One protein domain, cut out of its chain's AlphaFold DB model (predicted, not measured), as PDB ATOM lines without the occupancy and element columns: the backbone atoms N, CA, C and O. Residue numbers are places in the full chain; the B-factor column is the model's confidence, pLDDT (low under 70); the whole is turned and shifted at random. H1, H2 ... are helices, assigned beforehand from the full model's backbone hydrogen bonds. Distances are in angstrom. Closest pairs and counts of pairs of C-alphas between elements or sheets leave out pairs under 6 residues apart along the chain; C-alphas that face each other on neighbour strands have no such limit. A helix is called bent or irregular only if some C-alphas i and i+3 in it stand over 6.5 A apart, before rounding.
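What this domain is: This is residues 5 to 77 of the 78 residues of an uncharacterized protein of Musa balbisiana (UniProt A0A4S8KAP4). A long arm, the free residues 5 to 22 of helix H1, sticks out from a small compact head in which H2 and H3 form a helical hairpin, with the short H4 set crosswise near H2. The 73 printed residues hold four named helices, H1, H2, H3 and H4 in chain order, and no named strand; the class is all helix. The whole is loose, with a radius of gyration of the C-alphas of 15.9 A, and spans 53 by 23 by 18 A, the arm making the length.

How they stand to each other: H1, residues 5 to 27, and H2, residues 30 to 41, meet only through their link. H2 touches H3, residues 46 to 59; the closest C-alphas, of Tyr 31 and Cys 53, are 5.4 A apart. This hairpin runs opposite ways at a steep tilt of 37 degrees, only just steep. H4, residues 69 to 75, is close to H2 but not clearly touching; the closest C-alphas, of Cys 32 and Cys 73, are 5.3 A apart. Their lines are about perpendicular, at 86 degrees. H1 is apart from H3 and H4, and H3 is apart from H4. Every O i to N i+4 pair is within hydrogen-bond range in H3 and H4, against 18 of 19 in H1 and 6 of 8 in H2.

Where its parts are: H1 begins at C-alpha 5 (190.034, 275.132, 204.467) and is 32.4 A long. H2 is 17.4 A long and neither bent nor irregular, but only just: C-alphas 37 and 40 are 6.2 A apart. H3 is 19.7 A long; H4, 10.4 A long, ends at C-alpha 75 (200.020, 244.607, 170.490).

The domain as a whole: The C-alphas farthest apart, of Lys 5 and Ser 45, are 53.3 A apart. Without residues 5 to 22 the body spans 30 by 25 by 16 A. The printed part has no cut and no long link. Mean pLDDT of the printed part is 71.1; residues 5 to 29, 39 to 43 and 76 to 77 are under 70.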
ATOM      1  N   LYS A   5     188.633 275.470 204.772       48.09
ATOM      2  CA  LYS A   5     190.034 275.132 204.467       48.09
ATOM      3  C   LYS A   5     190.247 273.640 204.199       48.09
ATOM      4  O   LYS A   5     191.077 273.294 203.368       48.09
ATOM      5  N   ALA A   6     189.473 272.768 204.849       53.50
ATOM      6  CA  ALA A   6     189.573 271.320 204.656       53.50
ATOM      7  C   ALA A   6     189.099 270.880 203.257       53.50
ATOM      8  O   ALA A   6     189.690 269.994 202.644       53.50
ATOM      9  N   THR A   7     188.081 271.549 202.711       56.28
ATOM     10  CA  THR A   7     187.495 271.240 201.398       56.28
ATOM     11  C   THR A   7     188.451 271.543 200.248       56.28
ATOM     12  O   THR A   7     188.518 270.779 199.290       56.28
ATOM     13  N   ALA A   8     189.230 272.624 200.356       59.91
ATOM     14  CA  ALA A   8     190.209 273.005 199.338       59.91
ATOM     15  C   ALA A   8     191.378 272.010 199.247       59.91
ATOM     16  O   ALA A   8     191.829 271.686 198.151       59.91
ATOM     17  N   VAL A   9     191.837 271.486 200.389       62.31
ATOM     18  CA  VAL A   9     192.924 270.493 200.439       62.31
ATOM     19  C   VAL A   9     192.482 269.163 199.831       62.31
ATOM     20  O   VAL A   9     193.236 268.558 199.071       62.31
ATOM     21  N   LEU A  10     191.244 268.736 200.098       61.34
ATOM     22  CA  LEU A  10     190.678 267.522 199.508       61.34
ATOM     23  C   LEU A  10     190.487 267.648 197.991       61.34
ATOM     24  O   LEU A  10     190.821 266.714 197.266       61.34
ATOM     25  N   PHE A  11     190.031 268.805 197.500       62.78
ATOM     26  CA  PHE A  11     189.919 269.067 196.060       62.78
ATOM     27  C   PHE A  11     191.285 269.085 195.360       62.78
ATOM     28  O   PHE A  11     191.434 268.488 194.297       62.78
ATOM     29  N   MET A  12     192.295 269.715 195.968       61.69
ATOM     30  CA  MET A  12     193.672 269.700 195.456       61.69
ATOM     31  C   MET A  12     194.250 268.284 195.408       61.69
ATOM     32  O   MET A  12     194.832 267.899 194.398       61.69
ATOM     33  N   CYS A  13     194.044 267.479 196.455       59.53
ATOM     34  CA  CYS A  13     194.468 266.079 196.445       59.53
ATOM     35  C   CYS A  13     193.743 265.288 195.348       59.53
ATOM     36  O   CYS A  13     194.398 264.590 194.583       59.53
ATOM     37  N   ALA A  14     192.423 265.432 195.211       63.31
ATOM     38  CA  ALA A  14     191.649 264.742 194.179       63.31
ATOM     39  C   ALA A  14     192.100 265.109 192.752       63.31
ATOM     40  O   ALA A  14     192.183 264.230 191.897       63.31
ATOM     41  N   LEU A  15     192.451 266.374 192.497       57.53
ATOM     42  CA  LEU A  15     192.998 266.820 191.208       57.53
ATOM     43  C   LEU A  15     194.393 266.245 190.933       57.53
ATOM     44  O   LEU A  15     194.680 265.861 189.799       57.53
ATOM     45  N   LEU A  16     195.240 266.140 191.961       57.72
ATOM     46  CA  LEU A  16     196.546 265.486 191.856       57.72
ATOM     47  C   LEU A  16     196.396 263.984 191.589       57.72
ATOM     48  O   LEU A  16     197.088 263.461 190.722       57.72
ATOM     49  N   PHE A  17     195.453 263.305 192.247       55.56
ATOM     50  CA  PHE A  17     195.165 261.895 191.979       55.56
ATOM     51  C   PHE A  17     194.575 261.685 190.582       55.56
ATOM     52  O   PHE A  17     195.019 260.780 189.893       55.56
ATOM     53  N   LEU A  18     193.656 262.532 190.107       51.94
ATOM     54  CA  LEU A  18     193.107 262.450 188.743       51.94
ATOM     55  C   LEU A  18     194.169 262.676 187.663       51.94
ATOM     56  O   LEU A  18     194.186 261.966 186.664       51.94
ATOM     57  N   SER A  19     195.084 263.624 187.869       52.47
ATOM     58  CA  SER A  19     196.211 263.826 186.950       52.47
ATOM     59  C   SER A  19     197.262 262.717 187.062       52.47
ATOM     60  O   SER A  19     197.940 262.433 186.078       52.47
ATOM     61  N   PHE A  20     197.355 262.034 188.205       50.53
ATOM     62  CA  PHE A  20     198.149 260.814 188.354       50.53
ATOM     63  C   PHE A  20     197.482 259.602 187.681       50.53
ATOM     64  O   PHE A  20     198.166 258.854 187.004       50.53
ATOM     65  N   VAL A  21     196.157 259.433 187.772       48.50
ATOM     66  CA  VAL A  21     195.412 258.343 187.106       48.50
ATOM     67  C   VAL A  21     195.379 258.533 185.586       48.50
ATOM     68  O   VAL A  21     195.688 257.595 184.859       48.50
ATOM     69  N   ALA A  22     195.155 259.757 185.099       47.75
ATOM     70  CA  ALA A  22     195.299 260.082 183.675       47.75
ATOM     71  C   ALA A  22     196.745 259.885 183.178       47.75
ATOM     72  O   ALA A  22     196.971 259.549 182.016       47.75
ATOM     73  N   ARG A  23     197.738 260.051 184.065       51.53
ATOM     74  CA  ARG A  23     199.126 259.660 183.794       51.53
ATOM     75  C   ARG A  23     199.336 258.153 183.844       51.53
ATOM     76  O   ARG A  23     200.155 257.694 183.074       51.53
ATOM     77  N   ILE A  24     198.636 257.380 184.674       48.59
ATOM     78  CA  ILE A  24     198.796 255.918 184.755       48.59
ATOM     79  C   ILE A  24     198.239 255.228 183.501       48.59
ATOM     80  O   ILE A  24     198.891 254.323 182.987       48.59
ATOM     81  N   GLU A  25     197.117 255.694 182.948       47.09
ATOM     82  CA  GLU A  25     196.602 255.176 181.667       47.09
ATOM     83  C   GLU A  25     197.436 255.650 180.456       47.09
ATOM     84  O   GLU A  25     197.511 254.959 179.444       47.09
ATOM     85  N   GLY A  26     198.136 256.789 180.571       47.88
ATOM     86  CA  GLY A  26     199.084 257.289 179.561       47.88
ATOM     87  C   GLY A  26     200.547 256.841 179.737       47.88
ATOM     88  O   GLY A  26     201.344 257.011 178.815       47.88
ATOM     89  N   SER A  27     200.911 256.268 180.891       50.78
ATOM     90  CA  SER A  27     202.303 256.006 181.306       50.78
ATOM     91  C   SER A  27     202.960 254.911 180.478       50.78
ATOM     92  O   SER A  27     204.070 255.080 179.982       50.78
ATOM     93  N   GLN A  28     202.235 253.818 180.239       56.88
ATOM     94  CA  GLN A  28     202.756 252.688 179.462       56.88
ATOM     95  C   GLN A  28     202.826 252.976 177.955       56.88
ATOM     96  O   GLN A  28     203.460 252.229 177.213       56.88
ATOM     97  N   ASN A  29     202.209 254.073 177.503       69.75
ATOM     98  CA  ASN A  29     202.033 254.373 176.085       69.75
ATOM     99  C   ASN A  29     202.822 255.598 175.616       69.75
ATOM    100  O   ASN A  29     202.817 255.864 174.417       69.75
ATOM    101  N   CYS A  30     203.515 256.324 176.506       82.06
ATOM    102  CA  CYS A  30     204.287 257.517 176.137       82.06
ATOM    103  C   CYS A  30     205.230 257.235 174.954       82.06
ATOM    104  O   CYS A  30     205.200 257.938 173.940       82.06
ATOM    105  N   TYR A  31     205.998 256.148 175.048       85.19
ATOM    106  CA  TYR A  31     206.928 255.740 174.002       85.19
ATOM    107  C   TYR A  31     206.203 255.364 172.700       85.19
ATOM    108  O   TYR A  31     206.584 255.814 171.623       85.19
ATOM    109  N   CYS A  32     205.124 254.582 172.786       84.25
ATOM    110  CA  CYS A  32     204.375 254.126 171.615       84.25
ATOM    111  C   CYS A  32     203.686 255.281 170.875       84.25
ATOM    112  O   CYS A  32     203.734 255.349 169.648       84.25
ATOM    113  N   GLU A  33     203.097 256.224 171.608       83.38
ATOM    114  CA  GLU A  33     202.487 257.432 171.049       83.38
ATOM    115  C   GLU A  33     203.532 258.373 170.438       83.38
ATOM    116  O   GLU A  33     203.278 259.006 169.410       83.38
ATOM    117  N   CYS A  34     204.727 258.443 171.027       84.38
ATOM    118  CA  CYS A  34     205.839 259.189 170.455       84.38
ATOM    119  C   CYS A  34     206.320 258.556 169.138       84.38
ATOM    120  O   CYS A  34     206.393 259.244 168.116       84.38
ATOM    121  N   MET A  35     206.523 257.236 169.112       83.44
ATOM    122  CA  MET A  35     206.921 256.500 167.906       83.44
ATOM    123  C   MET A  35     205.906 256.657 166.765       83.44
ATOM    124  O   MET A  35     206.302 256.890 165.622       83.44
ATOM    125  N   LYS A  36     204.597 256.628 167.062       80.88
ATOM    126  CA  LYS A  36     203.535 256.887 166.067       80.88
ATOM    127  C   LYS A  36     203.622 258.268 165.433       80.88
ATOM    128  O   LYS A  36     203.226 258.423 164.285       80.88
ATOM    129  N   LYS A  37     204.091 259.274 166.170       78.06
ATOM    130  CA  LYS A  37     204.239 260.643 165.655       78.06
ATOM    131  C   LYS A  37     205.545 260.837 164.904       78.06
ATOM    132  O   LYS A  37     205.602 261.658 163.998       78.06
ATOM    133  N   CYS A  38     206.571 260.087 165.273       75.12
ATOM    134  CA  CYS A  38     207.923 260.308 164.800       75.12
ATOM    135  C   CYS A  38     208.279 259.478 163.544       75.12
ATOM    136  O   CYS A  38     208.895 260.020 162.627       75.12
ATOM    137  N   ILE A  39     207.771 258.246 163.389       65.56
ATOM    138  CA  ILE A  39     207.913 257.454 162.144       65.56
ATOM    139  C   ILE A  39     207.304 258.136 160.896       65.56
ATOM    140  O   ILE A  39     207.987 258.202 159.872       65.56
ATOM    141  N   PRO A  40     206.061 258.665 160.909       61.47
ATOM    142  CA  PRO A  40     205.458 259.251 159.709       61.47
ATOM    143  C   PRO A  40     206.092 260.581 159.291       61.47
ATOM    144  O   PRO A  40     205.824 261.048 158.186       61.47
ATOM    145  N   LEU A  41     206.936 261.188 160.132       58.94
ATOM    146  CA  LEU A  41     207.679 262.383 159.747       58.94
ATOM    147  C   LEU A  41     208.783 262.061 158.733       58.94
ATOM    148  O   LEU A  41     209.166 262.954 157.989       58.94
ATOM    149  N   GLY A  42     209.279 260.816 158.659       58.31
ATOM    150  CA  GLY A  42     210.257 260.375 157.649       58.31
ATOM    151  C   GLY A  42     211.607 261.110 157.674       58.31
ATOM    152  O   GLY A  42     212.427 260.915 156.781       58.31
ATOM    153  N   ILE A  43     211.829 261.965 158.677       59.59
ATOM    154  CA  ILE A  43     213.026 262.800 158.841       59.59
ATOM    155  C   ILE A  43     214.139 262.028 159.563       59.59
ATOM    156  O   ILE A  43     215.314 262.298 159.339       59.59
ATOM    157  N   VAL A  44     213.776 261.055 160.403       70.12
ATOM    158  CA  VAL A  44     214.697 260.315 161.273       70.12
ATOM    159  C   VAL A  44     214.488 258.810 161.140       70.12
ATOM    160  O   VAL A  44     213.398 258.341 160.806       70.12
ATOM    161  N   SER A  45     215.546 258.037 161.389       81.50
ATOM    162  CA  SER A  45     215.451 256.575 161.418       81.50
ATOM    163  C   SER A  45     214.586 256.105 162.595       81.50
ATOM    164  O   SER A  45     214.532 256.766 163.630       81.50
ATOM    165  N   GLU A  46     213.953 254.932 162.481       81.38
ATOM    166  CA  GLU A  46     213.187 254.326 163.588       81.38
ATOM    167  C   GLU A  46     214.023 254.224 164.876       81.38
ATOM    168  O   GLU A  46     213.515 254.393 165.979       81.38
ATOM    169  N   GLN A  47     215.327 253.991 164.733       82.94
ATOM    170  CA  GLN A  47     216.255 253.833 165.846       82.94
ATOM    171  C   GLN A  47     216.546 255.157 166.565       82.94
ATOM    172  O   GLN A  47     216.642 255.199 167.790       82.94
ATOM    173  N   GLU A  48     216.665 256.243 165.809       85.00
ATOM    174  CA  GLU A  48     216.890 257.590 166.336       85.00
ATOM    175  C   GLU A  48     215.618 258.142 166.980       85.00
ATOM    176  O   GLU A  48     215.638 258.610 168.114       85.00
ATOM    177  N   CYS A  49     214.491 257.914 166.313       86.00
ATOM    178  CA  CYS A  49     213.154 258.149 166.825       86.00
ATOM    179  C   CYS A  49     212.896 257.422 168.157       86.00
ATOM    180  O   CYS A  49     212.443 258.013 169.134       86.00
ATOM    181  N   SER A  50     213.255 256.136 168.216       86.94
ATOM    182  CA  SER A  50     213.175 255.306 169.419       86.94
ATOM    183  C   SER A  50     213.956 255.918 170.574       86.94
ATOM    184  O   SER A  50     213.434 256.013 171.683       86.94
ATOM    185  N   LYS A  51     215.184 256.373 170.313       88.25
ATOM    186  CA  LYS A  51     216.036 256.979 171.333       88.25
ATOM    187  C   LYS A  51     215.457 258.296 171.857       88.25
ATOM    188  O   LYS A  51     215.392 258.479 173.069       88.25
ATOM    189  N   GLU A  52     215.007 259.181 170.971       87.31
ATOM    190  CA  GLU A  52     214.390 260.448 171.383       87.31
ATOM    191  C   GLU A  52     213.115 260.218 172.198       87.31
ATOM    192  O   GLU A  52     212.906 260.863 173.225       87.31
ATOM    193  N   CYS A  53     212.277 259.271 171.776       86.00
ATOM    194  CA  CYS A  53     211.051 258.930 172.485       86.00
ATOM    195  C   CYS A  53     211.319 258.316 173.863       86.00
ATOM    196  O   CYS A  53     210.612 258.632 174.820       86.00
ATOM    197  N   ASP A  54     212.337 257.466 173.977       88.62
ATOM    198  CA  ASP A  54     212.779 256.895 175.249       88.62
ATOM    199  C   ASP A  54     213.233 257.999 176.217       88.62
ATOM    200  O   ASP A  54     212.656 258.161 177.294       88.62
ATOM    201  N   GLU A  55     214.174 258.843 175.787       88.69
ATOM    202  CA  GLU A  55     214.704 259.948 176.594       88.69
ATOM    203  C   GLU A  55     213.616 260.961 176.986       88.69
ATOM    204  O   GLU A  55     213.564 261.411 178.138       88.69
ATOM    205  N   ALA A  56     212.710 261.301 176.064       85.44
ATOM    206  CA  ALA A  56     211.605 262.217 176.331       85.44
ATOM    207  C   ALA A  56     210.642 261.649 177.383       85.44
ATOM    208  O   ALA A  56     210.247 262.358 178.313       85.44
ATOM    209  N   CYS A  57     210.291 260.367 177.276       84.81
ATOM    210  CA  CYS A  57     209.408 259.715 178.235       84.81
ATOM    211  C   CYS A  57     210.066 259.570 179.613       84.81
ATOM    212  O   CYS A  57     209.426 259.893 180.616       84.81
ATOM    213  N   MET A  58     211.351 259.208 179.671       84.75
ATOM    214  CA  MET A  58     212.111 259.184 180.927       84.75
ATOM    215  C   MET A  58     212.196 260.570 181.578       84.75
ATOM    216  O   MET A  58     212.006 260.705 182.787       84.75
ATOM    217  N   THR A  59     212.405 261.625 180.785       83.38
ATOM    218  CA  THR A  59     212.452 263.017 181.276       83.38
ATOM    219  C   THR A  59     211.125 263.460 181.895       83.38
ATOM    220  O   THR A  59     211.103 264.227 182.857       83.38
ATOM    221  N   LEU A  60     210.005 262.956 181.375       78.81
ATOM    222  CA  LEU A  60     208.665 263.224 181.900       78.81
ATOM    223  C   LEU A  60     208.305 262.371 183.131       78.81
ATOM    224  O   LEU A  60     207.230 262.568 183.705       78.81
ATOM    225  N   GLY A  61     209.196 261.472 183.561       78.19
ATOM    226  CA  GLY A  61     208.998 260.586 184.708       78.19
ATOM    227  C   GLY A  61     208.242 259.296 184.383       78.19
ATOM    228  O   GLY A  61     207.670 258.699 185.293       78.19
ATOM    229  N   PHE A  62     208.210 258.888 183.111       81.25
ATOM    230  CA  PHE A  62     207.695 257.589 182.672       81.25
ATOM    231  C   PHE A  62     208.831 256.571 182.503       81.25
ATOM    232  O   PHE A  62     209.998 256.946 182.415       81.25
ATOM    233  N   ASP A  63     208.492 255.285 182.399       77.75
ATOM    234  CA  ASP A  63     209.465 254.184 182.297       77.75
ATOM    235  C   ASP A  63     210.245 254.141 180.963       77.75
ATOM    236  O   ASP A  63     211.115 253.293 180.783       77.75
ATOM    237  N   GLY A  64     209.973 255.064 180.030       79.69
ATOM    238  CA  GLY A  64     210.649 255.118 178.735       79.69
ATOM    239  C   GLY A  64     210.158 254.026 177.784       79.69
ATOM    240  O   GLY A  64     208.950 253.810 177.628       79.69
ATOM    241  N   LYS A  65     211.090 253.357 177.105       84.12
ATOM    242  CA  LYS A  65     210.810 252.280 176.159       84.12
ATOM    243  C   LYS A  65     210.283 251.033 176.887       84.12
ATOM    244  O   LYS A  65     210.986 250.486 177.734       84.12
ATOM    245  N   PRO A  66     209.114 250.498 176.493       81.31
ATOM    246  CA  PRO A  66     208.563 249.296 177.101       81.31
ATOM    247  C   PRO A  66     209.404 248.054 176.779       81.31
ATOM    248  O   PRO A  66     210.029 247.953 175.713       81.31
ATOM    249  N   GLU A  67     209.361 247.056 177.665       79.88
ATOM    250  CA  GLU A  67     209.886 245.724 177.361       79.88
ATOM    251  C   GLU A  67     209.163 245.141 176.134       79.88
ATOM    252  O   GLU A  67     207.937 245.083 176.070       79.88
ATOM    253  N   GLY A  68     209.933 244.739 175.119       77.00
ATOM    254  CA  GLY A  68     209.400 244.331 173.812       77.00
ATOM    255  C   GLY A  68     209.275 245.461 172.779       77.00
ATOM    256  O   GLY A  68     208.925 245.188 171.632       77.00
ATOM    257  N   GLY A  69     209.599 246.711 173.127       81.06
ATOM    258  CA  GLY A  69     209.751 247.821 172.178       81.06
ATOM    259  C   GLY A  69     208.552 248.010 171.238       81.06
ATOM    260  O   GLY A  69     207.408 248.103 171.672       81.06
ATOM    261  N   MET A  70     208.800 248.057 169.926       78.88
ATOM    262  CA  MET A  70     207.740 248.256 168.926       78.88
ATOM    263  C   MET A  70     206.775 247.070 168.789       78.88
ATOM    264  O   MET A  70     205.657 247.256 168.308       78.88
ATOM    265  N   ASP A  71     207.162 245.856 169.196       82.69
ATOM    266  CA  ASP A  71     206.238 244.714 169.233       82.69
ATOM    267  C   ASP A  71     205.207 244.870 170.353       82.69
ATOM    268  O   ASP A  71     204.046 244.504 170.176       82.69
ATOM    269  N   TYR A  72     205.610 245.450 171.487       82.75
ATOM    270  CA  TYR A  72     204.683 245.827 172.554       82.75
ATOM    271  C   TYR A  72     203.694 246.888 172.059       82.75
ATOM    272  O   TYR A  72     202.484 246.704 172.170       82.75
ATOM    273  N   CYS A  73     204.198 247.942 171.410       79.75
ATOM    274  CA  CYS A  73     203.354 249.004 170.864       79.75
ATOM    275  C   CYS A  73     202.331 248.498 169.839       79.75
ATOM    276  O   CYS A  73     201.181 248.919 169.876       79.75
ATOM    277  N   ARG A  74     202.714 247.558 168.966       80.06
ATOM    278  CA  ARG A  74     201.792 246.950 167.991       80.06
ATOM    279  C   ARG A  74     200.702 246.096 168.639       80.06
ATOM    280  O   ARG A  74     199.588 246.054 168.130       80.06
ATOM    281  N   LYS A  75     201.003 245.422 169.753       78.06
ATOM    282  CA  LYS A  75     200.020 244.607 170.490       78.06
ATOM    283  C   LYS A  75     198.977 245.446 171.218       78.06
ATOM    284  O   LYS A  75     197.870 244.964 171.407       78.06
ATOM    285  N   LEU A  76     199.315 246.675 171.607       68.88
ATOM    286  CA  LEU A  76     198.366 247.607 172.219       68.88
ATOM    287  C   LEU A  76     197.304 248.130 171.239       68.88
ATOM    288  O   LEU A  76     196.293 248.664 171.681       68.88
ATOM    289  N   GLU A  77     197.528 248.008 169.928       61.81
ATOM    290  CA  GLU A  77     196.587 248.450 168.891       61.81
ATOM    291  C   GLU A  77     195.678 247.326 168.356       61.81
ATOM    292  O   GLU A  77     194.850 247.596 167.486       61.81
TER     293      GLU A  77